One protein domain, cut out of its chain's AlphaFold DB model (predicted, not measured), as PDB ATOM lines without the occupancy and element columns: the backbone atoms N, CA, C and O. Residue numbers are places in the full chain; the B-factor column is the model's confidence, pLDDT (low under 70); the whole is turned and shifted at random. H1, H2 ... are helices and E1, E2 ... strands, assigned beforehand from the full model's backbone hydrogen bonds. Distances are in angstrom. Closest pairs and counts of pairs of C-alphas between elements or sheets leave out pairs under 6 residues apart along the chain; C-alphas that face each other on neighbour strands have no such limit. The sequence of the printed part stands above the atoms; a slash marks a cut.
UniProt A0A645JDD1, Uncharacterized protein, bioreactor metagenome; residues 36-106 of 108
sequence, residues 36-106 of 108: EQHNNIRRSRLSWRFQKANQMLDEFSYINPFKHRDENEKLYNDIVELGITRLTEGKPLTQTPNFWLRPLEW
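This is residues 36 to 106 of the 108 residues of an uncharacterized protein of bioreactor metagenome (UniProt A0A645JDD1). Two helices, H1 and H2, make a splayed helical hairpin, and the unnamed stretch of residues 89 to 106 folds back over one side of it. After H2, the short strand E1, residues 86 to 88, folds back on residues 91 to 92 in a small antiparallel pairing, apart from both helices. The printed part has 71 residues, with H1, H2 and E1 in that order, and is mostly helix. It is compact, with a radius of gyration of the C-alphas of 12.0 A and spans of 35 by 27 by 16 A.

H1, residues 36 to 54, begins at C-alpha 36 (190.302, 124.058, 142.891) and is 27.7 A long. H2, residues 65 to 81, is 24.4 A long. E1, residues 86 to 88, ends at C-alpha 88 (165.069, 123.601, 137.313).

H1 and H2 form a helical hairpin, opposite ways at a steep tilt of 40 degrees. H1 touches H2 with residues 46 to 53 alone; the closest C-alphas, of Ala 53 and Asn 72, are 7.1 A apart. E1 is apart from both helices and pairs with no named strand; its residues 86 to 88 pair antiparallel with residues 91 to 92. Every O i to N i+4 pair is within hydrogen-bond range in H2, and 13 of 15 in H1.

The C-alphas farthest apart, of Glu 36 and Ile 63, are 36.0 A apart. The printed part has no cut and no long link between named elements. No printed residue has pLDDT under 70.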
ATOM      1  N   GLU A  36     191.334 125.078 143.100       93.62
ATOM      2  CA  GLU A  36     190.302 124.058 142.891       93.62
ATOM      3  C   GLU A  36     189.355 123.968 144.096       93.62
ATOM      4  O   GLU A  36     188.132 123.979 143.932       93.62
ATOM      5  N   GLN A  37     189.902 123.942 145.312       94.44
ATOM      6  CA  GLN A  37     189.118 123.962 146.544       94.44
ATOM      7  C   GLN A  37     188.300 125.248 146.657       94.44
ATOM      8  O   GLN A  37     187.102 125.170 146.930       94.44
ATOM      9  N   HIS A  38     188.894 126.410 146.367       93.44
ATOM     10  CA  HIS A  38     188.158 127.675 146.324       93.44
ATOM     11  C   HIS A  38     186.981 127.624 145.346       93.44
ATOM     12  O   HIS A  38     185.863 127.998 145.702       93.44
ATOM     13  N   ASN A  39     187.199 127.112 144.135       90.38
ATOM     14  CA  ASN A  39     186.152 126.995 143.125       90.38
ATOM     15  C   ASN A  39     185.041 126.028 143.552       90.38
ATOM     16  O   ASN A  39     183.859 126.316 143.353       90.38
ATOM     17  N   ASN A  40     185.396 124.909 144.183       91.50
ATOM     18  CA  ASN A  40     184.427 123.954 144.715       91.50
ATOM     19  C   ASN A  40     183.601 124.567 145.853       91.50
ATOM     20  O   ASN A  40     182.374 124.465 145.838       91.50
ATOM     21  N   ILE A  41     184.242 125.271 146.787       93.88
ATOM     22  CA  ILE A  41     183.560 125.954 147.892       93.88
ATOM     23  C   ILE A  41     182.643 127.057 147.357       93.88
ATOM     24  O   ILE A  41     181.475 127.098 147.740       93.88
ATOM     25  N   ARG A  42     183.110 127.887 146.412       91.44
ATOM     26  CA  ARG A  42     182.298 128.936 145.766       91.44
ATOM     27  C   ARG A  42     181.057 128.344 145.096       91.44
ATOM     28  O   ARG A  42     179.950 128.848 145.294       91.44
ATOM     29  N   ARG A  43     181.212 127.234 144.360       89.69
ATOM     30  CA  ARG A  43     180.095 126.496 143.738       89.69
ATOM     31  C   ARG A  43     179.108 125.977 144.778       89.69
ATOM     32  O   ARG A  43     177.900 126.128 144.603       89.69
ATOM     33  N   SER A  44     179.595 125.392 145.869       91.44
ATOM     34  CA  SER A  44     178.731 124.888 146.937       91.44
ATOM     35  C   SER A  44     178.008 126.019 147.677       91.44
ATOM     36  O   SER A  44     176.794 125.931 147.873       91.44
ATOM     37  N   ARG A  45     178.696 127.120 148.005       94.12
ATOM     38  CA  ARG A  45     178.120 128.311 148.653       94.12
ATOM     39  C   ARG A  45     177.021 128.962 147.812       94.12
ATOM     40  O   ARG A  45     176.075 129.526 148.362       94.12
ATOM     41  N   LEU A  46     177.094 128.846 146.487       92.00
ATOM     42  CA  LEU A  46     176.059 129.350 145.587       92.00
ATOM     43  C   LEU A  46     174.681 128.747 145.883       92.00
ATOM     44  O   LEU A  46     173.687 129.469 145.871       92.00
ATOM     45  N   SER A  47     174.618 127.451 146.209       89.50
ATOM     46  CA  SER A  47     173.358 126.781 146.566       89.50
ATOM     47  C   SER A  47     172.707 127.402 147.808       89.50
ATOM     48  O   SER A  47     171.492 127.604 147.850       89.50
ATOM     49  N   TRP A  48     173.526 127.805 148.783       92.25
ATOM     50  CA  TRP A  48     173.079 128.495 149.986       92.25
ATOM     51  C   TRP A  48     172.571 129.909 149.683       92.25
ATOM     52  O   TRP A  48     171.475 130.282 150.109       92.25
ATOM     53  N   ARG A  49     173.312 130.688 148.882       93.25
ATOM     54  CA  ARG A  49     172.863 132.022 148.439       93.25
ATOM     55  C   ARG A  49     171.567 131.940 147.632       93.25
ATOM     56  O   ARG A  49     170.661 132.736 147.863       93.25
ATOM     57  N   PHE A  50     171.433 130.939 146.765       90.75
ATOM     58  CA  PHE A  50     170.206 130.671 146.015       90.75
ATOM     59  C   PHE A  50     169.011 130.389 146.937       90.75
ATOM     60  O   PHE A  50     167.919 130.921 146.718       90.75
ATOM     61  N   GLN A  51     169.200 129.604 148.002       88.69
ATOM     62  CA  GLN A  51     168.156 129.385 149.004       88.69
ATOM     63  C   GLN A  51     167.760 130.696 149.705       88.69
ATOM     64  O   GLN A  51     166.568 131.007 149.779       88.69
ATOM     65  N   LYS A  52     168.738 131.483 150.183       91.50
ATOM     66  CA  LYS A  52     168.481 132.772 150.851       91.50
ATOM     67  C   LYS A  52     167.734 133.747 149.941       91.50
ATOM     68  O   LYS A  52     166.770 134.363 150.387       91.50
ATOM     69  N   ALA A  53     168.114 133.829 148.668       91.31
ATOM     70  CA  ALA A  53     167.466 134.684 147.680       91.31
ATOM     71  C   ALA A  53     166.000 134.299 147.425       91.31
ATOM     72  O   ALA A  53     165.122 135.161 147.409       91.31
ATOM     73  N   ASN A  54     165.698 133.001 147.311       89.00
ATOM     74  CA  ASN A  54     164.316 132.539 147.132       89.00
ATOM     75  C   ASN A  54     163.436 132.744 148.374       89.00
ATOM     76  O   ASN A  54     162.225 132.921 148.237       89.00
ATOM     77  N   GLN A  55     164.033 132.737 149.568       87.62
ATOM     78  CA  GLN A  55     163.346 133.040 150.827       87.62
ATOM     79  C   GLN A  55     163.415 134.530 151.218       87.62
ATOM     80  O   GLN A  55     162.851 134.908 152.243       87.62
ATOM     81  N   MET A  56     164.073 135.376 150.414       89.12
ATOM     82  CA  MET A  56     164.240 136.821 150.645       89.12
ATOM     83  C   MET A  56     164.906 137.144 151.992       89.12
ATOM     84  O   MET A  56     164.485 138.039 152.730       89.12
ATOM     85  N   LEU A  57     165.939 136.377 152.339       90.25
ATOM     86  CA  LEU A  57     166.620 136.460 153.627       90.25
ATOM     87  C   LEU A  57     167.899 137.291 153.547       90.25
ATOM     88  O   LEU A  57     168.584 137.311 152.528       90.25
ATOM     89  N   ASP A  58     168.222 137.937 154.668       91.06
ATOM     90  CA  ASP A  58     169.485 138.635 154.922       91.06
ATOM     91  C   ASP A  58     169.848 139.648 153.817       91.06
ATOM     92  O   ASP A  58     169.184 140.682 153.699       91.06
ATOM     93  N   GLU A  59     170.878 139.391 153.008       91.94
ATOM     94  CA  GLU A  59     171.300 140.281 151.922       91.94
ATOM     95  C   GLU A  59     170.270 140.411 150.785       91.94
ATOM     96  O   GLU A  59     170.269 141.419 150.082       91.94
ATOM     97  N   PHE A  60     169.340 139.459 150.680       91.69
ATOM     98  CA  PHE A  60     168.250 139.439 149.703       91.69
ATOM     99  C   PHE A  60     166.917 139.957 150.268       91.69
ATOM    100  O   PHE A  60     165.865 139.765 149.659       91.69
ATOM    101  N   SER A  61     166.926 140.592 151.443       88.88
ATOM    102  CA  SER A  61     165.713 141.115 152.073       88.88
ATOM    103  C   SER A  61     165.139 142.340 151.354       88.88
ATOM    104  O   SER A  61     165.860 143.283 151.029       88.88
ATOM    105  N   TYR A  62     163.809 142.396 151.222       84.94
ATOM    106  CA  TYR A  62     163.092 143.555 150.672       84.94
ATOM    107  C   TYR A  62     163.125 144.814 151.542       84.94
ATOM    108  O   TYR A  62     162.701 145.871 151.080       84.94
ATOM    109  N   ILE A  63     163.644 144.740 152.773       89.56
ATOM    110  CA  ILE A  63     163.816 145.927 153.624       89.56
ATOM    111  C   ILE A  63     164.678 146.984 152.911       89.56
ATOM    112  O   ILE A  63     164.441 148.179 153.071       89.56
ATOM    113  N   ASN A  64     165.640 146.553 152.086       88.38
ATOM    114  CA  ASN A  64     166.375 147.432 151.184       88.38
ATOM    115  C   ASN A  64     166.213 146.945 149.730       88.38
ATOM    116  O   ASN A  64     166.981 146.089 149.284       88.38
ATOM    117  N   PRO A  65     165.241 147.495 148.976       85.69
ATOM    118  CA  PRO A  65     164.921 147.034 147.625       85.69
ATOM    119  C   PRO A  65     166.084 147.159 146.633       85.69
ATOM    120  O   PRO A  65     166.266 146.286 145.789       85.69
ATOM    121  N   PHE A  66     166.896 148.215 146.744       89.12
ATOM    122  CA  PHE A  66     168.059 148.399 145.871       89.12
ATOM    123  C   PHE A  66     169.120 147.333 146.142       89.12
ATOM    124  O   PHE A  66     169.567 146.666 145.215       89.12
ATOM    125  N   LYS A  67     169.425 147.083 147.422       91.44
ATOM    126  CA  LYS A  67     170.357 146.016 147.805       91.44
ATOM    127  C   LYS A  67     169.859 144.636 147.368       91.44
ATOM    128  O   LYS A  67     170.651 143.846 146.876       91.44
ATOM    129  N   HIS A  68     168.561 144.362 147.504       90.81
ATOM    130  CA  HIS A  68     167.960 143.115 147.029       90.81
ATOM    131  C   HIS A  68     168.232 142.884 145.536       90.81
ATOM    132  O   HIS A  68     168.701 141.812 145.156       90.81
ATOM    133  N   ARG A  69     167.964 143.896 144.701       93.50
ATOM    134  CA  ARG A  69     168.198 143.821 143.257       93.50
ATOM    135  C   ARG A  69     169.680 143.590 142.952       93.50
ATOM    136  O   ARG A  69     169.993 142.694 142.174       93.50
ATOM    137  N   ASP A  70     170.562 144.365 143.575       95.12
ATOM    138  CA  ASP A  70     172.006 144.290 143.330       95.12
ATOM    139  C   ASP A  70     172.578 142.920 143.735       95.12
ATOM    140  O   ASP A  70     173.403 142.346 143.028       95.12
ATOM    141  N   GLU A  71     172.126 142.351 144.858       95.31
ATOM    142  CA  GLU A  71     172.554 141.018 145.298       95.31
ATOM    143  C   GLU A  71     172.000 139.899 144.409       95.31
ATOM    144  O   GLU A  71     172.704 138.924 144.136       95.31
ATOM    145  N   ASN A  72     170.774 140.048 143.903       94.19
ATOM    146  CA  ASN A  72     170.209 139.136 142.911       94.19
ATOM    147  C   ASN A  72     170.978 139.175 141.585       94.19
ATOM    148  O   ASN A  72     171.250 138.124 141.009       94.19
ATOM    149  N   GLU A  73     171.370 140.359 141.121       95.69
ATOM    150  CA  GLU A  73     172.195 140.514 139.921       95.69
ATOM    151  C   GLU A  73     173.565 139.842 140.095       95.69
ATOM    152  O   GLU A  73     173.992 139.076 139.230       95.69
ATOM    153  N   LYS A  74     174.219 140.028 141.251       95.38
ATOM    154  CA  LYS A  74     175.468 139.316 141.578       95.38
ATOM    155  C   LYS A  74     175.285 137.801 141.553       95.38
ATOM    156  O   LYS A  74     176.079 137.106 140.929       95.38
ATOM    157  N   LEU A  75     174.232 137.296 142.200       94.44
ATOM    158  CA  LEU A  75     173.929 135.865 142.230       94.44
ATOM    159  C   LEU A  75     173.719 135.301 140.819       94.44
ATOM    160  O   LEU A  75     174.223 134.225 140.510       94.44
ATOM    161  N   TYR A  76     172.991 136.017 139.961       94.19
ATOM    162  CA  TYR A  76     172.797 135.614 138.571       94.19
ATOM    163  C   TYR A  76     174.123 135.553 137.804       94.19
ATOM    164  O   TYR A  76     174.394 134.560 137.131       94.19
ATOM    165  N   ASN A  77     174.973 136.571 137.947       94.38
ATOM    166  CA  ASN A  77     176.279 136.597 137.291       94.38
ATOM    167  C   ASN A  77     177.173 135.440 137.758       94.38
ATOM    168  O   ASN A  77     177.782 134.786 136.917       94.38
ATOM    169  N   ASP A  78     177.180 135.120 139.057       92.81
ATOM    170  CA  ASP A  78     177.907 133.963 139.596       92.81
ATOM    171  C   ASP A  78     177.402 132.631 138.997       92.81
ATOM    172  O   ASP A  78     178.190 131.744 138.669       92.81
ATOM    173  N   ILE A  79     176.083 132.482 138.825       91.31
ATOM    174  CA  ILE A  79     175.459 131.298 138.204       91.31
ATOM    175  C   ILE A  79     175.895 131.161 136.738       91.31
ATOM    176  O   ILE A  79     176.266 130.065 136.302       91.31
ATOM    177  N   VAL A  80     175.873 132.265 135.985       92.06
ATOM    178  CA  VAL A  80     176.269 132.300 134.570       92.06
ATOM    179  C   VAL A  80     177.768 132.048 134.403       92.06
ATOM    180  O   VAL A  80     178.151 131.260 133.540       92.06
ATOM    181  N   GLU A  81     178.614 132.651 135.242       91.81
ATOM    182  CA  GLU A  81     180.072 132.453 135.245       91.81
ATOM    183  C   GLU A  81     180.440 130.977 135.452       91.81
ATOM    184  O   GLU A  81     181.352 130.453 134.816       91.81
ATOM    185  N   LEU A  82     179.674 130.269 136.288       87.38
ATOM    186  CA  LEU A  82     179.848 128.839 136.539       87.38
ATOM    187  C   LEU A  82     179.296 127.933 135.425       87.38
ATOM    188  O   LEU A  82     179.409 126.709 135.526       87.38
ATOM    189  N   GLY A  83     178.715 128.504 134.365       89.12
ATOM    190  CA  GLY A  83     178.177 127.768 133.220       89.12
ATOM    191  C   GLY A  83     176.852 127.055 133.503       89.12
ATOM    192  O   GLY A  83     176.481 126.127 132.778       89.12
ATOM    193  N   ILE A  84     176.127 127.451 134.553       86.19
ATOM    194  CA  ILE A  84     174.840 126.848 134.908       86.19
ATOM    195  C   ILE A  84     173.767 127.379 133.951       86.19
ATOM    196  O   ILE A  84     173.398 128.547 133.983       86.19
ATOM    197  N   THR A  85     173.230 126.498 133.108       87.25
ATOM    198  CA  THR A  85     172.233 126.855 132.080       87.25
ATOM    199  C   THR A  85     170.788 126.590 132.502       87.25
ATOM    200  O   THR A  85     169.853 126.991 131.809       87.25
ATOM    201  N   ARG A  86     170.580 125.885 133.621       83.31
ATOM    202  CA  ARG A  86     169.261 125.478 134.119       83.31
ATOM    203  C   ARG A  86     169.228 125.517 135.641       83.31
ATOM    204  O   ARG A  86     170.091 124.935 136.288       83.31
ATOM    205  N   LEU A  87     168.197 126.153 136.196       79.56
ATOM    206  CA  LEU A  87     167.923 126.174 137.642       79.56
ATOM    207  C   LEU A  87     166.889 125.121 138.063       79.56
ATOM    208  O   LEU A  87     166.800 124.763 139.232       79.56
ATOM    209  N   THR A  88     166.095 124.631 137.110       75.69
ATOM    210  CA  THR A  88     165.069 123.601 137.313       75.69
ATOM    211  C   THR A  88     165.141 122.587 136.175       75.69
ATOM    212  O   THR A  88     165.641 122.900 135.095       75.69
ATOM    213  N   GLU A  89     164.640 121.370 136.397       72.88
ATOM    214  CA  GLU A  89     164.762 120.267 135.427       72.88
ATOM    215  C   GLU A  89     164.074 120.572 134.072       72.88
ATOM    216  O   GLU A  89     164.477 120.028 133.044       72.88
ATOM    217  N   GLY A  90     163.085 121.478 134.039       74.44
ATOM    218  CA  GLY A  90     162.222 121.690 132.869       74.44
ATOM    219  C   GLY A  90     162.448 122.958 132.042       74.44
ATOM    220  O   GLY A  90     161.967 123.008 130.912       74.44
ATOM    221  N   LYS A  91     163.141 123.981 132.559       82.94
ATOM    222  CA  LYS A  91     163.233 125.297 131.898       82.94
ATOM    223  C   LYS A  91     164.659 125.863 131.916       82.94
ATOM    224  O   LYS A  91     165.327 125.755 132.952       82.94
ATOM    225  N   PRO A  92     165.138 126.443 130.799       88.12
ATOM    226  CA  PRO A  92     166.429 127.115 130.761       88.12
ATOM    227  C   PRO A  92     166.408 128.400 131.593       88.12
ATOM    228  O   PRO A  92     165.354 128.991 131.839       88.12
ATOM    229  N   LEU A  93     167.596 128.809 132.034       88.94
ATOM    230  CA  LEU A  93     167.831 130.118 132.632       88.94
ATOM    231  C   LEU A  93     167.554 131.204 131.585       88.94
ATOM    232  O   LEU A  93     168.075 131.128 130.472       88.94
ATOM    233  N   THR A  94     166.751 132.207 131.937       90.38
ATOM    234  CA  THR A  94     166.494 133.332 131.027       90.38
ATOM    235  C   THR A  94     167.708 134.244 130.908       90.38
ATOM    236  O   THR A  94     168.367 134.514 131.907       90.38
ATOM    237  N   GLN A  95     167.967 134.769 129.707       89.62
ATOM    238  CA  GLN A  95     169.036 135.753 129.482       89.62
ATOM    239  C   GLN A  95     168.676 137.166 129.963       89.62
ATOM    240  O   GLN A  95     169.555 138.014 130.098       89.62
ATOM    241  N   THR A  96     167.388 137.429 130.210       90.81
ATOM    242  CA  THR A  96     166.880 138.744 130.642       90.81
ATOM    243  C   THR A  96     166.104 138.625 131.959       90.81
ATOM    244  O   THR A  96     164.902 138.891 132.013       90.81
ATOM    245  N   PRO A  97     166.764 138.181 133.046       91.81
ATOM    246  CA  PRO A  97     166.109 137.977 134.331       91.81
ATOM    247  C   PRO A  97     165.593 139.297 134.909       91.81
ATOM    248  O   PRO A  97     166.255 140.335 134.876       91.81
ATOM    249  N   ASN A  98     164.413 139.244 135.522       91.94
ATOM    250  CA  ASN A  98     163.948 140.329 136.370       91.94
ATOM    251  C   ASN A  98     164.523 140.150 137.786       91.94
ATOM    252  O   ASN A  98     164.011 139.353 138.573       91.94
ATOM    253  N   PHE A  99     165.566 140.913 138.122       93.06
ATOM    254  CA  PHE A  99     166.251 140.842 139.423       93.06
ATOM    255  C   PHE A  99     165.415 141.319 140.622       93.06
ATOM    256  O   PHE A  99     165.853 141.181 141.760       93.06
ATOM    257  N   TRP A 100     164.216 141.864 140.395       88.44
ATOM    258  CA  TRP A 100     163.250 142.145 141.464       88.44
ATOM    259  C   TRP A 100     162.472 140.897 141.905       88.44
ATOM    260  O   TRP A 100     161.841 140.887 142.965       88.44
ATOM    261  N   LEU A 101     162.487 139.855 141.071       89.38
ATOM    262  CA  LEU A 101     161.864 138.570 141.347       89.38
ATOM    263  C   LEU A 101     162.876 137.597 141.947       89.38
ATOM    264  O   LEU A 101     164.090 137.741 141.806       89.38
ATOM    265  N   ARG A 102     162.344 136.559 142.594       88.94
ATOM    266  CA  ARG A 102     163.145 135.461 143.133       88.94
ATOM    267  C   ARG A 102     163.860 134.693 142.014       88.94
ATOM    268  O   ARG A 102     163.283 134.544 140.935       88.94
ATOM    269  N   PRO A 103     165.010 134.066 142.306       89.06
ATOM    270  CA  PRO A 103     165.711 133.223 141.342       89.06
ATOM    271  C   PRO A 103     164.878 132.101 140.706       89.06
ATOM    272  O   PRO A 103     165.075 131.772 139.541       89.06
ATOM    273  N   LEU A 104     163.903 131.533 141.427       86.62
ATOM    274  CA  LEU A 104     162.964 130.536 140.885       86.62
ATOM    275  C   LEU A 104     162.100 131.041 139.715       86.62
ATOM    276  O   LEU A 104     161.503 130.223 139.007       86.62
ATOM    277  N   GLU A 105     162.015 132.357 139.525       87.44
ATOM    278  CA  GLU A 105     161.291 133.002 138.426       87.44
ATOM    279  C   GLU A 105     162.206 133.329 137.233       87.44
ATOM    280  O   GLU A 105     161.715 133.757 136.193       87.44
ATOM    281  N   TRP A 106     163.527 133.111 137.329       88.69
ATOM    282  CA  TRP A 106     164.491 133.363 136.243       88.69
ATOM    283  C   TRP A 106     164.517 132.221 135.224       88.69
ATOM    284  O   TRP A 106     165.563 131.688 134.860       88.69
TER     285      TRP A 106